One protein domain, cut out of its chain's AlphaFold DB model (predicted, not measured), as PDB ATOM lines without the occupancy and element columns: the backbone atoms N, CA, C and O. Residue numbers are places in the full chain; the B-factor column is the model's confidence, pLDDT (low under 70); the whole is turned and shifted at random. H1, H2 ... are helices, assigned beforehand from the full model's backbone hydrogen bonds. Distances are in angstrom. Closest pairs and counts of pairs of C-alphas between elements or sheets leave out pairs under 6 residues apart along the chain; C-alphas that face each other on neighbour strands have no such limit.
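This is residues 24 to 144 of the 290 residues of an uncharacterized protein of Tetraselmis sp. GSL018 (UniProt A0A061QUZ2). One long helix, H3, runs through an elongated domain, and three shorter helices, H4, H5 and H6, lead the chain back from its far end in a zigzag, H6 packing on residues 64 to 76 of H3. H1 and H2 sit on another side, a long unnamed stretch, residues 42 to 63, returns toward the beginning of H3, and H7 lies off H6. The printed part has 121 residues with seven named helices, H1 to H7 in order, and no named strand: all helix. It is only just compact, close to loose, with a radius of gyration of the C-alphas of 15.9 A and spans of 48 by 30 by 26 A.

H3, residues 64 to 89, is 37.3 A long, from C-alpha 64 at (199.092, 227.984, 170.269) to C-alpha 89 at (179.767, 256.883, 156.750). H4 is residues 93 to 104, 16.6 A; H5 106 to 117, 15.8 A; H6 119 to 129, 15.2 A. H1 is residues 24 to 32, 11.0 A; H2 35 to 41, 9.7 A; H7 137 to 144, 11.5 A, ending at (198.774, 236.939, 182.679).

H3 is the hub. It touches H6 at a steep tilt of 52 degrees, opposite ways, closest C-alphas Ser 72 and Pro 119, 4.6 A. With 3 pairs of C-alphas within 8 A each, it only just touches H4 (Cys 87 and Cys 99, 5.8 A), H5 (Met 76 and Phe 114, 7.4 A) and H1 (Val 25 and Lys 69, 6.8 A). H2 only just touches H5, also with 3 pairs, closest C-alphas Leu 38 and Pro 106, 6.9 A. H7 is close to but not clearly touching H6, Ser 128 and Ala 137 being 7.8 A apart by C-alphas. Every O i to N i+4 pair is within hydrogen-bond range in H1 to H6; H7 has 1 of 4, and 4 of 5 O i to N i+3 pairs.

The two farthest C-alphas, those of Pro 93 and Glu 136, are 48.8 A apart. The printed part has no cut; the link from H2 to H3, 22 residues, is long. Residues 24 to 61 and 135 to 144 have pLDDT under 70.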
ATOM      1  N   ASN A  24     205.501 238.585 175.394       53.75
ATOM      2  CA  ASN A  24     206.297 238.672 174.171       53.75
ATOM      3  C   ASN A  24     205.425 238.683 172.926       53.75
ATOM      4  O   ASN A  24     205.752 239.445 172.053       53.75
ATOM      5  N   VAL A  25     204.309 237.964 172.834       52.34
ATOM      6  CA  VAL A  25     203.375 238.025 171.700       52.34
ATOM      7  C   VAL A  25     202.712 239.391 171.645       52.34
ATOM      8  O   VAL A  25     202.576 239.941 170.566       52.34
ATOM      9  N   ALA A  26     202.359 239.994 172.779       50.38
ATOM     10  CA  ALA A  26     201.890 241.371 172.831       50.38
ATOM     11  C   ALA A  26     203.019 242.344 172.462       50.38
ATOM     12  O   ALA A  26     202.798 243.253 171.672       50.38
ATOM     13  N   HIS A  27     204.240 242.147 172.964       54.44
ATOM     14  CA  HIS A  27     205.396 242.987 172.637       54.44
ATOM     15  C   HIS A  27     205.886 242.816 171.200       54.44
ATOM     16  O   HIS A  27     206.398 243.770 170.627       54.44
ATOM     17  N   GLU A  28     205.777 241.619 170.649       55.44
ATOM     18  CA  GLU A  28     206.185 241.189 169.320       55.44
ATOM     19  C   GLU A  28     205.100 241.572 168.338       55.44
ATOM     20  O   GLU A  28     205.439 242.155 167.332       55.44
ATOM     21  N   ALA A  29     203.813 241.438 168.665       54.81
ATOM     22  CA  ALA A  29     202.749 242.129 167.944       54.81
ATOM     23  C   ALA A  29     203.031 243.638 167.945       54.81
ATOM     24  O   ALA A  29     203.079 244.243 166.888       54.81
ATOM     25  N   LEU A  30     203.355 244.249 169.090       51.62
ATOM     26  CA  LEU A  30     203.704 245.675 169.163       51.62
ATOM     27  C   LEU A  30     205.008 246.059 168.431       51.62
ATOM     28  O   LEU A  30     205.146 247.219 168.038       51.62
ATOM     29  N   ARG A  31     205.958 245.131 168.239       56.28
ATOM     30  CA  ARG A  31     207.239 245.351 167.530       56.28
ATOM     31  C   ARG A  31     207.161 245.041 166.031       56.28
ATOM     32  O   ARG A  31     207.753 245.781 165.252       56.28
ATOM     33  N   ASP A  32     206.450 243.983 165.654       53.56
ATOM     34  CA  ASP A  32     206.179 243.523 164.283       53.56
ATOM     35  C   ASP A  32     205.071 244.335 163.615       53.56
ATOM     36  O   ASP A  32     204.865 244.227 162.402       53.56
ATOM     37  N   ILE A  33     204.370 245.185 164.372       54.41
ATOM     38  CA  ILE A  33     203.644 246.312 163.803       54.41
ATOM     39  C   ILE A  33     204.674 247.246 163.163       54.41
ATOM     40  O   ILE A  33     205.171 248.219 163.736       54.41
ATOM     41  N   ASP A  34     205.015 246.898 161.927       49.34
ATOM     42  CA  ASP A  34     205.856 247.685 161.060       49.34
ATOM     43  C   ASP A  34     205.220 249.075 160.948       49.34
ATOM     44  O   ASP A  34     204.042 249.241 160.621       49.34
ATOM     45  N   LEU A  35     206.007 250.106 161.239       46.12
ATOM     46  CA  LEU A  35     205.586 251.495 161.105       46.12
ATOM     47  C   LEU A  35     205.179 251.835 159.671       46.12
ATOM     48  O   LEU A  35     204.425 252.791 159.479       46.12
ATOM     49  N   LYS A  36     205.655 251.065 158.685       46.69
ATOM     50  CA  LYS A  36     205.124 251.088 157.321       46.69
ATOM     51  C   LYS A  36     203.748 250.443 157.238       46.69
ATOM     52  O   LYS A  36     202.863 251.074 156.690       46.69
ATOM     53  N   ARG A  37     203.511 249.289 157.873       50.72
ATOM     54  CA  ARG A  37     202.177 248.667 157.955       50.72
ATOM     55  C   ARG A  37     201.169 249.612 158.618       50.72
ATOM     56  O   ARG A  37     200.137 249.834 158.025       50.72
ATOM     57  N   LEU A  38     201.465 250.305 159.723       50.47
ATOM     58  CA  LEU A  38     200.534 251.331 160.251       50.47
ATOM     59  C   LEU A  38     200.383 252.566 159.358       50.47
ATOM     60  O   LEU A  38     199.367 253.235 159.419       50.47
ATOM     61  N   ARG A  39     201.380 252.933 158.557       48.56
ATOM     62  CA  ARG A  39     201.277 254.102 157.668       48.56
ATOM     63  C   ARG A  39     200.520 253.776 156.374       48.56
ATOM     64  O   ARG A  39     199.775 254.613 155.868       48.56
ATOM     65  N   ASP A  40     200.703 252.560 155.880       52.44
ATOM     66  CA  ASP A  40     200.155 252.061 154.622       52.44
ATOM     67  C   ASP A  40     198.776 251.410 154.835       52.44
ATOM     68  O   ASP A  40     197.888 251.603 154.012       52.44
ATOM     69  N   VAL A  41     198.570 250.710 155.961       52.44
ATOM     70  CA  VAL A  41     197.291 250.084 156.355       52.44
ATOM     71  C   VAL A  41     196.378 251.060 157.072       52.44
ATOM     72  O   VAL A  41     195.180 250.957 156.877       52.44
ATOM     73  N   ALA A  42     196.885 251.995 157.892       49.41
ATOM     74  CA  ALA A  42     195.941 252.712 158.744       49.41
ATOM     75  C   ALA A  42     195.078 253.715 157.988       49.41
ATOM     76  O   ALA A  42     194.000 253.945 158.490       49.41
ATOM     77  N   TRP A  43     195.517 254.335 156.876       55.22
ATOM     78  CA  TRP A  43     194.713 255.410 156.256       55.22
ATOM     79  C   TRP A  43     194.978 255.721 154.771       55.22
ATOM     80  O   TRP A  43     194.402 256.681 154.259       55.22
ATOM     81  N   SER A  44     195.882 255.016 154.069       42.81
ATOM     82  CA  SER A  44     196.329 255.475 152.736       42.81
ATOM     83  C   SER A  44     195.926 254.611 151.541       42.81
ATOM     84  O   SER A  44     195.837 255.177 150.450       42.81
ATOM     85  N   LYS A  45     195.588 253.321 151.697       42.88
ATOM     86  CA  LYS A  45     194.858 252.536 150.678       42.88
ATOM     87  C   LYS A  45     194.063 251.395 151.324       42.88
ATOM     88  O   LYS A  45     194.607 250.743 152.209       42.88
ATOM     89  N   PRO A  46     192.848 251.084 150.832       46.06
ATOM     90  CA  PRO A  46     192.142 249.877 151.242       46.06
ATOM     91  C   PRO A  46     193.025 248.662 150.950       46.06
ATOM     92  O   PRO A  46     193.585 248.546 149.854       46.06
ATOM     93  N   VAL A  47     193.156 247.756 151.921       49.75
ATOM     94  CA  VAL A  47     193.814 246.462 151.722       49.75
ATOM     95  C   VAL A  47     192.918 245.640 150.795       49.75
ATOM     96  O   VAL A  47     192.056 244.878 151.220       49.75
ATOM     97  N   SER A  48     193.062 245.846 149.488       43.25
ATOM     98  CA  SER A  48     192.316 245.115 148.469       43.25
ATOM     99  C   SER A  48     192.839 243.680 148.411       43.25
ATOM    100  O   SER A  48     193.796 243.380 147.698       43.25
ATOM    101  N   GLY A  49     192.226 242.824 149.225       53.66
ATOM    102  CA  GLY A  49     192.559 241.417 149.395       53.66
ATOM    103  C   GLY A  49     192.359 241.019 150.849       53.66
ATOM    104  O   GLY A  49     193.339 240.931 151.586       53.66
ATOM    105  N   LEU A  50     191.100 240.806 151.263       50.31
ATOM    106  CA  LEU A  50     190.799 240.225 152.573       50.31
ATOM    107  C   LEU A  50     191.680 238.986 152.747       50.31
ATOM    108  O   LEU A  50     191.623 238.064 151.925       50.31
ATOM    109  N   ARG A  51     192.505 238.972 153.802       57.62
ATOM    110  CA  ARG A  51     193.172 237.741 154.229       57.62
ATOM    111  C   ARG A  51     192.086 236.677 154.331       57.62
ATOM    112  O   ARG A  51     191.039 236.926 154.931       57.62
ATOM    113  N   VAL A  52     192.324 235.529 153.689       61.44
ATOM    114  CA  VAL A  52     191.455 234.354 153.818       61.44
ATOM    115  C   VAL A  52     191.191 234.182 155.298       61.44
ATOM    116  O   VAL A  52     192.154 234.180 156.059       61.44
ATOM    117  N   ASP A  53     189.914 234.107 155.671       63.12
ATOM    118  CA  ASP A  53     189.485 233.993 157.056       63.12
ATOM    119  C   ASP A  53     190.346 232.925 157.757       63.12
ATOM    120  O   ASP A  53     190.176 231.735 157.469       63.12
ATOM    121  N   PRO A  54     191.315 233.306 158.616       59.25
ATOM    122  CA  PRO A  54     192.170 232.342 159.294       59.25
ATOM    123  C   PRO A  54     191.326 231.453 160.215       59.25
ATOM    124  O   PRO A  54     191.714 230.331 160.540       59.25
ATOM    125  N   LEU A  55     190.101 231.885 160.544       63.16
ATOM    126  CA  LEU A  55     189.125 231.076 161.256       63.16
ATOM    127  C   LEU A  55     188.643 229.869 160.424       63.16
ATOM    128  O   LEU A  55     188.218 228.872 161.009       63.16
ATOM    129  N   ALA A  56     188.754 229.911 159.093       63.88
ATOM    130  CA  ALA A  56     188.337 228.842 158.182       63.88
ATOM    131  C   ALA A  56     189.428 227.797 157.884       63.88
ATOM    132  O   ALA A  56     189.126 226.774 157.272       63.88
ATOM    133  N   GLN A  57     190.682 228.023 158.291       65.69
ATOM    134  CA  GLN A  57     191.753 227.045 158.088       65.69
ATOM    135  C   GLN A  57     191.750 225.986 159.201       65.69
ATOM    136  O   GLN A  57     191.549 226.305 160.381       65.69
ATOM    137  N   ASP A  58     191.970 224.724 158.816       64.38
ATOM    138  CA  ASP A  58     192.207 223.617 159.744       64.38
ATOM    139  C   ASP A  58     193.557 223.838 160.434       64.38
ATOM    140  O   ASP A  58     194.621 223.684 159.840       64.38
ATOM    141  N   VAL A  59     193.510 224.228 161.707       60.66
ATOM    142  CA  VAL A  59     194.689 224.589 162.517       60.66
ATOM    143  C   VAL A  59     195.300 223.351 163.190       60.66
ATOM    144  O   VAL A  59     195.988 223.459 164.203       60.66
ATOM    145  N   SER A  60     195.040 222.151 162.663       58.69
ATOM    146  CA  SER A  60     195.510 220.871 163.205       58.69
ATOM    147  C   SER A  60     197.025 220.708 163.001       58.69
ATOM    148  O   SER A  60     197.499 219.935 162.175       58.69
ATOM    149  N   GLY A  61     197.809 221.486 163.751       62.22
ATOM    150  CA  GLY A  61     199.271 221.481 163.710       62.22
ATOM    151  C   GLY A  61     199.942 222.832 163.966       62.22
ATOM    152  O   GLY A  61     201.163 222.858 164.115       62.22
ATOM    153  N   ALA A  62     199.202 223.947 164.036       71.50
ATOM    154  CA  ALA A  62     199.817 225.221 164.414       71.50
ATOM    155  C   ALA A  62     200.034 225.278 165.932       71.50
ATOM    156  O   ALA A  62     199.201 224.818 166.712       71.50
ATOM    157  N   SER A  63     201.152 225.866 166.358       88.50
ATOM    158  CA  SER A  63     201.381 226.140 167.775       88.50
ATOM    159  C   SER A  63     200.338 227.137 168.302       88.50
ATOM    160  O   SER A  63     199.899 228.031 167.573       88.50
ATOM    161  N   CYS A  64     199.977 227.029 169.586       87.56
ATOM    162  CA  CYS A  64     199.092 227.984 170.269       87.56
ATOM    163  C   CYS A  64     199.503 229.445 170.033       87.56
ATOM    164  O   CYS A  64     198.658 230.304 169.786       87.56
ATOM    165  N   CYS A  65     200.815 229.707 170.074       87.56
ATOM    166  CA  CYS A  65     201.395 231.029 169.863       87.56
ATOM    167  C   CYS A  65     201.079 231.563 168.457       87.56
ATOM    168  O   CYS A  65     200.540 232.662 168.329       87.56
ATOM    169  N   ASN A  66     201.296 230.755 167.413       89.81
ATOM    170  CA  ASN A  66     200.993 231.152 166.036       89.81
ATOM    171  C   ASN A  66     199.492 231.361 165.832       89.81
ATOM    172  O   ASN A  66     199.092 232.395 165.304       89.81
ATOM    173  N   CYS A  67     198.661 230.436 166.325       89.06
ATOM    174  CA  CYS A  67     197.208 230.577 166.250       89.06
ATOM    175  C   CYS A  67     196.743 231.882 166.918       89.06
ATOM    176  O   CYS A  67     195.950 232.634 166.346       89.06
ATOM    177  N   THR A  68     197.256 232.171 168.119       89.44
ATOM    178  CA  THR A  68     196.888 233.367 168.886       89.44
ATOM    179  C   THR A  68     197.333 234.631 168.161       89.44
ATOM    180  O   THR A  68     196.531 235.555 168.028       89.44
ATOM    181  N   LYS A  69     198.572 234.669 167.650       89.31
ATOM    182  CA  LYS A  69     199.114 235.801 166.881       89.31
ATOM    183  C   LYS A  69     198.262 236.077 165.640       89.31
ATOM    184  O   LYS A  69     197.788 237.196 165.472       89.31
ATOM    185  N   GLU A  70     197.985 235.059 164.827       89.75
ATOM    186  CA  GLU A  70     197.187 235.192 163.599       89.75
ATOM    187  C   GLU A  70     195.736 235.603 163.876       89.75
ATOM    188  O   GLU A  70     195.196 236.478 163.198       89.75
ATOM    189  N   SER A  71     195.116 235.020 164.906       89.00
ATOM    190  CA  SER A  71     193.754 235.380 165.314       89.00
ATOM    191  C   SER A  71     193.685 236.816 165.843       89.00
ATOM    192  O   SER A  71     192.733 237.537 165.557       89.00
ATOM    193  N   SER A  72     194.710 237.261 166.573       89.06
ATOM    194  CA  SER A  72     194.810 238.637 167.079       89.06
ATOM    195  C   SER A  72     194.971 239.649 165.950       89.06
ATOM    196  O   SER A  72     194.294 240.678 165.948       89.06
ATOM    197  N   ASP A  73     195.842 239.341 164.984       88.25
ATOM    198  CA  ASP A  73     196.029 240.127 163.761       88.25
ATOM    199  C   ASP A  73     194.692 240.292 163.031       88.25
ATOM    200  O   ASP A  73     194.295 241.408 162.708       88.25
ATOM    201  N   TRP A  74     193.961 239.189 162.844       89.19
ATOM    202  CA  TRP A  74     192.663 239.201 162.172       89.19
ATOM    203  C   TRP A  74     191.622 240.069 162.888       89.19
ATOM    204  O   TRP A  74     190.914 240.834 162.229       89.19
ATOM    205  N   VAL A  75     191.548 239.983 164.224       89.50
ATOM    206  CA  VAL A  75     190.647 240.815 165.041       89.50
ATOM    207  C   VAL A  75     190.975 242.298 164.863       89.50
ATOM    208  O   VAL A  75     190.067 243.104 164.662       89.50
ATOM    209  N   MET A  76     192.256 242.672 164.916       91.81
ATOM    210  CA  MET A  76     192.659 244.071 164.757       91.81
ATOM    211  C   MET A  76     192.406 244.591 163.345       91.81
ATOM    212  O   MET A  76     191.889 245.698 163.210       91.81
ATOM    213  N   ASP A  77     192.716 243.796 162.319       88.44
ATOM    214  CA  ASP A  77     192.455 244.154 160.923       88.44
ATOM    215  C   ASP A  77     190.945 244.435 160.722       88.44
ATOM    216  O   ASP A  77     190.584 245.477 160.176       88.44
ATOM    217  N   HIS A  78     190.055 243.588 161.265       87.00
ATOM    218  CA  HIS A  78     188.596 243.787 161.183       87.00
ATOM    219  C   HIS A  78     188.097 245.017 161.947       87.00
ATOM    220  O   HIS A  78     187.195 245.712 161.479       87.00
ATOM    221  N   VAL A  79     188.646 245.292 163.133       89.38
ATOM    222  CA  VAL A  79     188.258 246.477 163.913       89.38
ATOM    223  C   VAL A  79     188.666 247.758 163.197       89.38
ATOM    224  O   VAL A  79     187.894 248.715 163.181       89.38
ATOM    225  N   ILE A  80     189.864 247.783 162.609       89.12
ATOM    226  CA  ILE A  80     190.348 248.938 161.851       89.12
ATOM    227  C   ILE A  80     189.459 249.161 160.629       89.12
ATOM    228  O   ILE A  80     188.932 250.259 160.484       89.12
ATOM    229  N   GLU A  81     189.195 248.122 159.831       87.06
ATOM    230  CA  GLU A  81     188.310 248.211 158.659       87.06
ATOM    231  C   GLU A  81     186.903 248.703 159.044       87.06
ATOM    232  O   GLU A  81     186.333 249.588 158.400       87.06
ATOM    233  N   TYR A  82     186.344 248.178 160.140       87.00
ATOM    234  CA  TYR A  82     185.049 248.623 160.653       87.00
ATOM    235  C   TYR A  82     185.060 250.109 161.033       87.00
ATOM    236  O   TYR A  82     184.122 250.839 160.706       87.00
ATOM    237  N   LEU A  83     186.109 250.570 161.715       88.25
ATOM    238  CA  LEU A  83     186.240 251.969 162.120       88.25
ATOM    239  C   LEU A  83     186.462 252.895 160.934       88.25
ATOM    240  O   LEU A  83     185.850 253.955 160.901       88.25
ATOM    241  N   GLU A  84     187.276 252.504 159.955       88.81
ATOM    242  CA  GLU A  84     187.452 253.258 158.712       88.81
ATOM    243  C   GLU A  84     186.111 253.454 158.011       88.81
ATOM    244  O   GLU A  84     185.717 254.590 157.740       88.81
ATOM    245  N   LYS A  85     185.351 252.367 157.839       89.12
ATOM    246  CA  LYS A  85     184.005 252.418 157.263       89.12
ATOM    247  C   LYS A  85     183.078 253.338 158.058       89.12
ATOM    248  O   LYS A  85     182.391 254.178 157.483       89.12
ATOM    249  N   LYS A  86     183.080 253.242 159.392       88.62
ATOM    250  CA  LYS A  86     182.289 254.143 160.248       88.62
ATOM    251  C   LYS A  86     182.738 255.597 160.146       88.62
ATOM    252  O   LYS A  86     181.890 256.483 160.173       88.62
ATOM    253  N   CYS A  87     184.031 255.855 159.998       91.81
ATOM    254  CA  CYS A  87     184.577 257.192 159.796       91.81
ATOM    255  C   CYS A  87     184.185 257.795 158.438       91.81
ATOM    256  O   CYS A  87     184.056 259.013 158.336       91.81
ATOM    257  N   GLU A  88     184.003 256.970 157.405       94.62
ATOM    258  CA  GLU A  88     183.522 257.402 156.087       94.62
ATOM    259  C   GLU A  88     182.014 257.675 156.077       94.62
ATOM    260  O   GLU A  88     181.566 258.661 155.492       94.62
ATOM    261  N   GLU A  89     181.234 256.824 156.747       93.75
ATOM    262  CA  GLU A  89     179.767 256.883 156.750       93.75
ATOM    263  C   GLU A  89     179.191 257.864 157.784       93.75
ATOM    264  O   GLU A  89     178.026 258.250 157.689       93.75
ATOM    265  N   THR A  90     179.960 258.253 158.805       93.19
ATOM    266  CA  THR A  90     179.417 259.035 159.920       93.19
ATOM    267  C   THR A  90     179.115 260.484 159.554       93.19
ATOM    268  O   THR A  90     179.933 261.213 158.990       93.19
ATOM    269  N   GLU A  91     177.947 260.957 159.980       94.94
ATOM    270  CA  GLU A  91     177.591 262.376 159.970       94.94
ATOM    271  C   GLU A  91     177.887 263.065 161.313       94.94
ATOM    272  O   GLU A  91     177.919 264.296 161.373       94.94
ATOM    273  N   CYS A  92     178.159 262.294 162.376       92.00
ATOM    274  CA  CYS A  92     178.359 262.803 163.733       92.00
ATOM    275  C   CYS A  92     179.653 263.637 163.835       92.00
ATOM    276  O   CYS A  92     180.742 263.090 163.638       92.00
ATOM    277  N   PRO A  93     179.581 264.934 164.208       94.25
ATOM    278  CA  PRO A  93     180.763 265.796 164.293       94.25
ATOM    279  C   PRO A  93     181.828 265.290 165.274       94.25
ATOM    280  O   PRO A  93     183.015 265.366 164.971       94.25
ATOM    281  N   LYS A  94     181.415 264.723 166.418       88.75
ATOM    282  CA  LYS A  94     182.344 264.174 167.419       88.75
ATOM    283  C   LYS A  94     183.111 262.968 166.884       88.75
ATOM    284  O   LYS A  94     184.319 262.869 167.090       88.75
ATOM    285  N   LEU A  95     182.421 262.067 166.180       85.38
ATOM    286  CA  LEU A  95     183.069 260.900 165.591       85.38
ATOM    287  C   LEU A  95     184.003 261.317 164.451       85.38
ATOM    288  O   LEU A  95     185.110 260.801 164.379       85.38
ATOM    289  N   LYS A  96     183.625 262.308 163.629       94.44
ATOM    290  CA  LYS A  96     184.524 262.887 162.613       94.44
ATOM    291  C   LYS A  96     185.809 263.438 163.226       94.44
ATOM    292  O   LYS A  96     186.887 263.081 162.765       94.44
ATOM    293  N   GLU A  97     185.703 264.232 164.293       92.50
ATOM    294  CA  GLU A  97     186.872 264.764 165.006       92.50
ATOM    295  C   GLU A  97     187.753 263.632 165.563       92.50
ATOM    296  O   GLU A  97     188.980 263.674 165.455       92.50
ATOM    297  N   LEU A  98     187.144 262.585 166.131       88.62
ATOM    298  CA  LEU A  98     187.877 261.414 166.610       88.62
ATOM    299  C   LEU A  98     188.601 260.687 165.466       88.62
ATOM    300  O   LEU A  98     189.763 260.312 165.623       88.62
ATOM    301  N   CYS A  99     187.947 260.524 164.316       92.56
ATOM    302  CA  CYS A  99     188.524 259.920 163.116       92.56
ATOM    303  C   CYS A  99     189.692 260.745 162.554       92.56
ATOM    304  O   CYS A  99     190.714 260.182 162.165       92.56
ATOM    305  N   GLU A 100     189.581 262.075 162.543       95.00
ATOM    306  CA  GLU A 100     190.667 262.980 162.151       95.00
ATOM    307  C   GLU A 100     191.865 262.851 163.098       95.00
ATOM    308  O   GLU A 100     192.985 262.607 162.647       95.00
ATOM    309  N   LYS A 101     191.638 262.869 164.417       91.06
ATOM    310  CA  LYS A 101     192.709 262.646 165.405       91.06
ATOM    311  C   LYS A 101     193.341 261.262 165.279       91.06
ATOM    312  O   LYS A 101     194.553 261.117 165.440       91.06
ATOM    313  N   ALA A 102     192.544 260.237 164.981       90.44
ATOM    314  CA  ALA A 102     193.048 258.887 164.754       90.44
ATOM    315  C   ALA A 102     193.932 258.803 163.496       90.44
ATOM    316  O   ALA A 102     194.942 258.093 163.512       90.44
ATOM    317  N   ARG A 103     193.605 259.573 162.448       90.31
ATOM    318  CA  ARG A 103     194.425 259.744 161.234       90.31
ATOM    319  C   ARG A 103     195.732 260.479 161.501       90.31
ATOM    320  O   ARG A 103     196.775 260.068 160.997       90.31
ATOM    321  N   GLU A 104     195.690 261.535 162.306       93.06
ATOM    322  CA  GLU A 104     196.878 262.308 162.695       93.06
ATOM    323  C   GLU A 104     197.817 261.511 163.615       93.06
ATOM    324  O   GLU A 104     199.045 261.634 163.538       93.06
ATOM    325  N   HIS A 105     197.253 260.647 164.464       92.38
ATOM    326  CA  HIS A 105     197.985 259.883 165.473       92.38
ATOM    327  C   HIS A 105     197.691 258.371 165.417       92.38
ATOM    328  O   HIS A 105     197.256 257.785 166.416       92.38
ATOM    329  N   PRO A 106     198.027 257.677 164.312       88.44
ATOM    330  CA  PRO A 106     197.634 256.282 164.093       88.44
ATOM    331  C   PRO A 106     198.209 255.321 165.139       88.44
ATOM    332  O   PRO A 106     197.572 254.336 165.490       88.44
ATOM    333  N   LYS A 107     199.386 255.617 165.709       86.25
ATOM    334  CA  LYS A 107     199.966 254.811 166.799       86.25
ATOM    335  C   LYS A 107     199.160 254.896 168.091       86.25
ATOM    336  O   LYS A 107     199.013 253.898 168.785       86.25
ATOM    337  N   VAL A 108     198.686 256.098 168.425       89.44
ATOM    338  CA  VAL A 108     197.899 256.334 169.642       89.44
ATOM    339  C   VAL A 108     196.528 255.694 169.475       89.44
ATOM    340  O   VAL A 108     196.089 254.974 170.366       89.44
ATOM    341  N   ALA A 109     195.907 255.874 168.305       89.12
ATOM    342  CA  ALA A 109     194.658 255.210 167.955       89.12
ATOM    343  C   ALA A 109     194.795 253.683 168.006       89.12
ATOM    344  O   ALA A 109     194.018 253.031 168.693       89.12
ATOM    345  N   TYR A 110     195.825 253.110 167.376       89.56
ATOM    346  CA  TYR A 110     196.066 251.668 167.428       89.56
ATOM    347  C   TYR A 110     196.264 251.176 168.865       89.56
ATOM    348  O   TYR A 110     195.652 250.189 169.260       89.56
ATOM    349  N   GLY A 111     197.078 251.868 169.671       87.44
ATOM    350  CA  GLY A 111     197.281 251.515 171.077       87.44
ATOM    351  C   GLY A 111     195.983 251.552 171.889       87.44
ATOM    352  O   GLY A 111     195.728 250.646 172.683       87.44
ATOM    353  N   PHE A 112     195.132 252.553 171.644       88.06
ATOM    354  CA  PHE A 112     193.797 252.637 172.235       88.06
ATOM    355  C   PHE A 112     192.913 251.457 171.812       88.06
ATOM    356  O   PHE A 112     192.328 250.803 172.672       88.06
ATOM    357  N   LEU A 113     192.859 251.136 170.517       88.75
ATOM    358  CA  LEU A 113     192.082 250.008 169.998       88.75
ATOM    359  C   LEU A 113     192.579 248.672 170.540       88.75
ATOM    360  O   LEU A 113     191.779 247.862 170.994       88.75
ATOM    361  N   PHE A 114     193.892 248.468 170.577       88.06
ATOM    362  CA  PHE A 114     194.495 247.266 171.136       88.06
ATOM    363  C   PHE A 114     194.107 247.085 172.609       88.06
ATOM    364  O   PHE A 114     193.731 245.988 173.024       88.06
ATOM    365  N   ALA A 115     194.129 248.165 173.398       81.56
ATOM    366  CA  ALA A 115     193.698 248.137 174.793       81.56
ATOM    367  C   ALA A 115     192.181 247.916 174.947       81.56
ATOM    368  O   ALA A 115     191.755 247.203 175.857       81.56
ATOM    369  N   ALA A 116     191.368 248.513 174.071       83.62
ATOM    370  CA  ALA A 116     189.911 248.434 174.121       83.62
ATOM    371  C   ALA A 116     189.370 247.065 173.679       83.62
ATOM    372  O   ALA A 116     188.439 246.549 174.300       83.62
ATOM    373  N   VAL A 117     189.961 246.485 172.632       86.62
ATOM    374  CA  VAL A 117     189.533 245.235 171.984       86.62
ATOM    375  C   VAL A 117     190.226 244.014 172.581       86.62
ATOM    376  O   VAL A 117     189.641 242.938 172.619       86.62
ATOM    377  N   ARG A 118     191.460 244.168 173.080       86.19
ATOM    378  CA  ARG A 118     192.271 243.081 173.657       86.19
ATOM    379  C   ARG A 118     192.404 241.882 172.704       86.19
ATOM    380  O   ARG A 118     192.080 240.754 173.084       86.19
ATOM    381  N   PRO A 119     192.917 242.100 171.481       88.69
ATOM    382  CA  PRO A 119     192.927 241.086 170.426       88.69
ATOM    383  C   PRO A 119     193.647 239.797 170.839       88.69
ATOM    384  O   PRO A 119     193.177 238.723 170.493       88.69
ATOM    385  N   VAL A 120     194.704 239.886 171.658       88.81
ATOM    386  CA  VAL A 120     195.438 238.718 172.184       88.81
ATOM    387  C   VAL A 120     194.553 237.822 173.043       88.81
ATOM    388  O   VAL A 120     194.558 236.607 172.870       88.81
ATOM    389  N   ALA A 121     193.742 238.402 173.931       84.94
ATOM    390  CA  ALA A 121     192.847 237.626 174.784       84.94
ATOM    391  C   ALA A 121     191.745 236.938 173.966       84.94
ATOM    392  O   ALA A 121     191.414 235.783 174.232       84.94
ATOM    393  N   LEU A 122     191.206 237.630 172.956       87.88
ATOM    394  CA  LEU A 122     190.195 237.077 172.053       87.88
ATOM    395  C   LEU A 122     190.772 235.986 171.146       87.88
ATOM    396  O   LEU A 122     190.165 234.926 171.000       87.88
ATOM    397  N   GLY A 123     191.956 236.224 170.581       89.31
ATOM    398  CA  GLY A 123     192.672 235.262 169.753       89.31
ATOM    399  C   GLY A 123     193.030 234.003 170.533       89.31
ATOM    400  O   GLY A 123     192.771 232.900 170.063       89.31
ATOM    401  N   TYR A 124     193.525 234.159 171.762       89.81
ATOM    402  CA  TYR A 124     193.801 233.036 172.652       89.81
ATOM    403  C   TYR A 124     192.530 232.240 172.958       89.81
ATOM    404  O   TYR A 124     192.511 231.027 172.770       89.81
ATOM    405  N   ALA A 125     191.443 232.915 173.352       88.00
ATOM    406  CA  ALA A 125     190.173 232.252 173.641       88.00
ATOM    407  C   ALA A 125     189.694 231.410 172.452       88.00
ATOM    408  O   ALA A 125     189.348 230.238 172.613       88.00
ATOM    409  N   TYR A 126     189.739 231.990 171.252       91.31
ATOM    410  CA  TYR A 126     189.415 231.304 170.008       91.31
ATOM    411  C   TYR A 126     190.297 230.070 169.769       91.31
ATOM    412  O   TYR A 126     189.787 228.976 169.517       91.31
ATOM    413  N   CYS A 127     191.611 230.215 169.908       90.50
ATOM    414  CA  CYS A 127     192.567 229.129 169.709       90.50
ATOM    415  C   CYS A 127     192.433 228.002 170.737       90.50
ATOM    416  O   CYS A 127     192.548 226.828 170.374       90.50
ATOM    417  N   SER A 128     192.121 228.329 171.993       88.38
ATOM    418  CA  SER A 128     191.770 227.344 173.020       88.38
ATOM    419  C   SER A 128     190.490 226.597 172.662       88.38
ATOM    420  O   SER A 128     190.450 225.374 172.765       88.38
ATOM    421  N   GLY A 129     189.474 227.300 172.155       86.19
ATOM    422  CA  GLY A 129     188.253 226.679 171.642       86.19
ATOM    423  C   GLY A 129     188.520 225.691 170.504       86.19
ATOM    424  O   GLY A 129     187.948 224.603 170.487       86.19
ATOM    425  N   LYS A 130     189.433 226.043 169.588       88.00
ATOM    426  CA  LYS A 130     189.892 225.172 168.493       88.00
ATOM    427  C   LYS A 130     190.751 223.985 168.951       88.00
ATOM    428  O   LYS A 130     191.034 223.104 168.146       88.00
ATOM    429  N   GLY A 131     191.203 223.968 170.205       87.38
ATOM    430  CA  GLY A 131     192.122 222.956 170.730       87.38
ATOM    431  C   GLY A 131     193.592 223.161 170.340       87.38
ATOM    432  O   GLY A 131     194.422 222.315 170.661       87.38
ATOM    433  N   ALA A 132     193.951 224.282 169.700       88.56
ATOM    434  CA  ALA A 132     195.336 224.585 169.317       88.56
ATOM    435  C   ALA A 132     196.238 224.885 170.529       88.56
ATOM    436  O   ALA A 132     197.462 224.776 170.445       88.56
ATOM    437  N   CYS A 133     195.636 225.268 171.657       84.62
ATOM    438  CA  CYS A 133     196.360 225.621 172.874       84.62
ATOM    439  C   CYS A 133     196.563 224.472 173.872       84.62
ATOM    440  O   CYS A 133     197.298 224.650 174.835       84.62
ATOM    441  N   GLY A 134     196.041 223.268 173.609       77.06
ATOM    442  CA  GLY A 134     196.145 222.133 174.536       77.06
ATOM    443  C   GLY A 134     195.495 222.401 175.904       77.06
ATOM    444  O   GLY A 134     195.123 223.526 176.226       77.06
ATOM    445  N   GLU A 135     195.358 221.365 176.733       69.56
ATOM    446  CA  GLU A 135     194.850 221.524 178.111       69.56
ATOM    447  C   GLU A 135     195.875 222.224 179.023       69.56
ATOM    448  O   GLU A 135     195.527 222.825 180.034       69.56
ATOM    449  N   GLU A 136     197.159 222.196 178.651       57.34
ATOM    450  CA  GLU A 136     198.231 222.819 179.432       57.34
ATOM    451  C   GLU A 136     198.167 224.355 179.406       57.34
ATOM    452  O   GLU A 136     198.602 225.002 180.363       57.34
ATOM    453  N   ALA A 137     197.588 224.967 178.366       53.72
ATOM    454  CA  ALA A 137     197.489 226.423 178.286       53.72
ATOM    455  C   ALA A 137     196.445 227.019 179.243       53.72
ATOM    456  O   ALA A 137     196.583 228.185 179.629       53.72
ATOM    457  N   ASP A 138     195.481 226.230 179.730       51.97
ATOM    458  CA  ASP A 138     194.563 226.674 180.788       51.97
ATOM    459  C   ASP A 138     195.325 227.089 182.058       51.97
ATOM    460  O   ASP A 138     194.899 228.003 182.763       51.97
ATOM    461  N   SER A 139     196.514 226.513 182.285       50.31
ATOM    462  CA  SER A 139     197.433 226.932 183.352       50.31
ATOM    463  C   SER A 139     198.286 228.163 182.999       50.31
ATOM    464  O   SER A 139     198.731 228.892 183.881       50.31
ATOM    465  N   ALA A 140     198.512 228.458 181.714       45.12
ATOM    466  CA  ALA A 140     199.344 229.586 181.279       45.12
ATOM    467  C   ALA A 140     198.592 230.929 181.319       45.12
ATOM    468  O   ALA A 140     199.186 231.954 181.671       45.12
ATOM    469  N   TYR A 141     197.278 230.928 181.055       49.69
ATOM    470  CA  TYR A 141     196.417 232.103 181.271       49.69
ATOM    471  C   TYR A 141     196.392 232.541 182.753       49.69
ATOM    472  O   TYR A 141     196.156 233.713 183.063       49.69
ATOM    473  N   GLU A 142     196.717 231.635 183.687       49.62
ATOM    474  CA  GLU A 142     196.863 231.951 185.114       49.62
ATOM    475  C   GLU A 142     197.981 232.976 185.381       49.62
ATOM    476  O   GLU A 142     197.888 233.745 186.340       49.62
ATOM    477  N   SER A 143     199.008 233.048 184.522       46.03
ATOM    478  CA  SER A 143     200.150 233.950 184.717       46.03
ATOM    479  C   SER A 143     199.903 235.379 184.220       46.03
ATOM    480  O   SER A 143     200.458 236.322 184.790       46.03
ATOM    481  N   GLU A 144     199.067 235.588 183.198       45.03
ATOM    482  CA  GLU A 144     198.774 236.939 182.679       45.03
ATOM    483  C   GLU A 144     197.731 237.696 183.500       45.03
ATOM    484  O   GLU A 144     197.742 238.927 183.529       45.03
TER     485      GLU A 144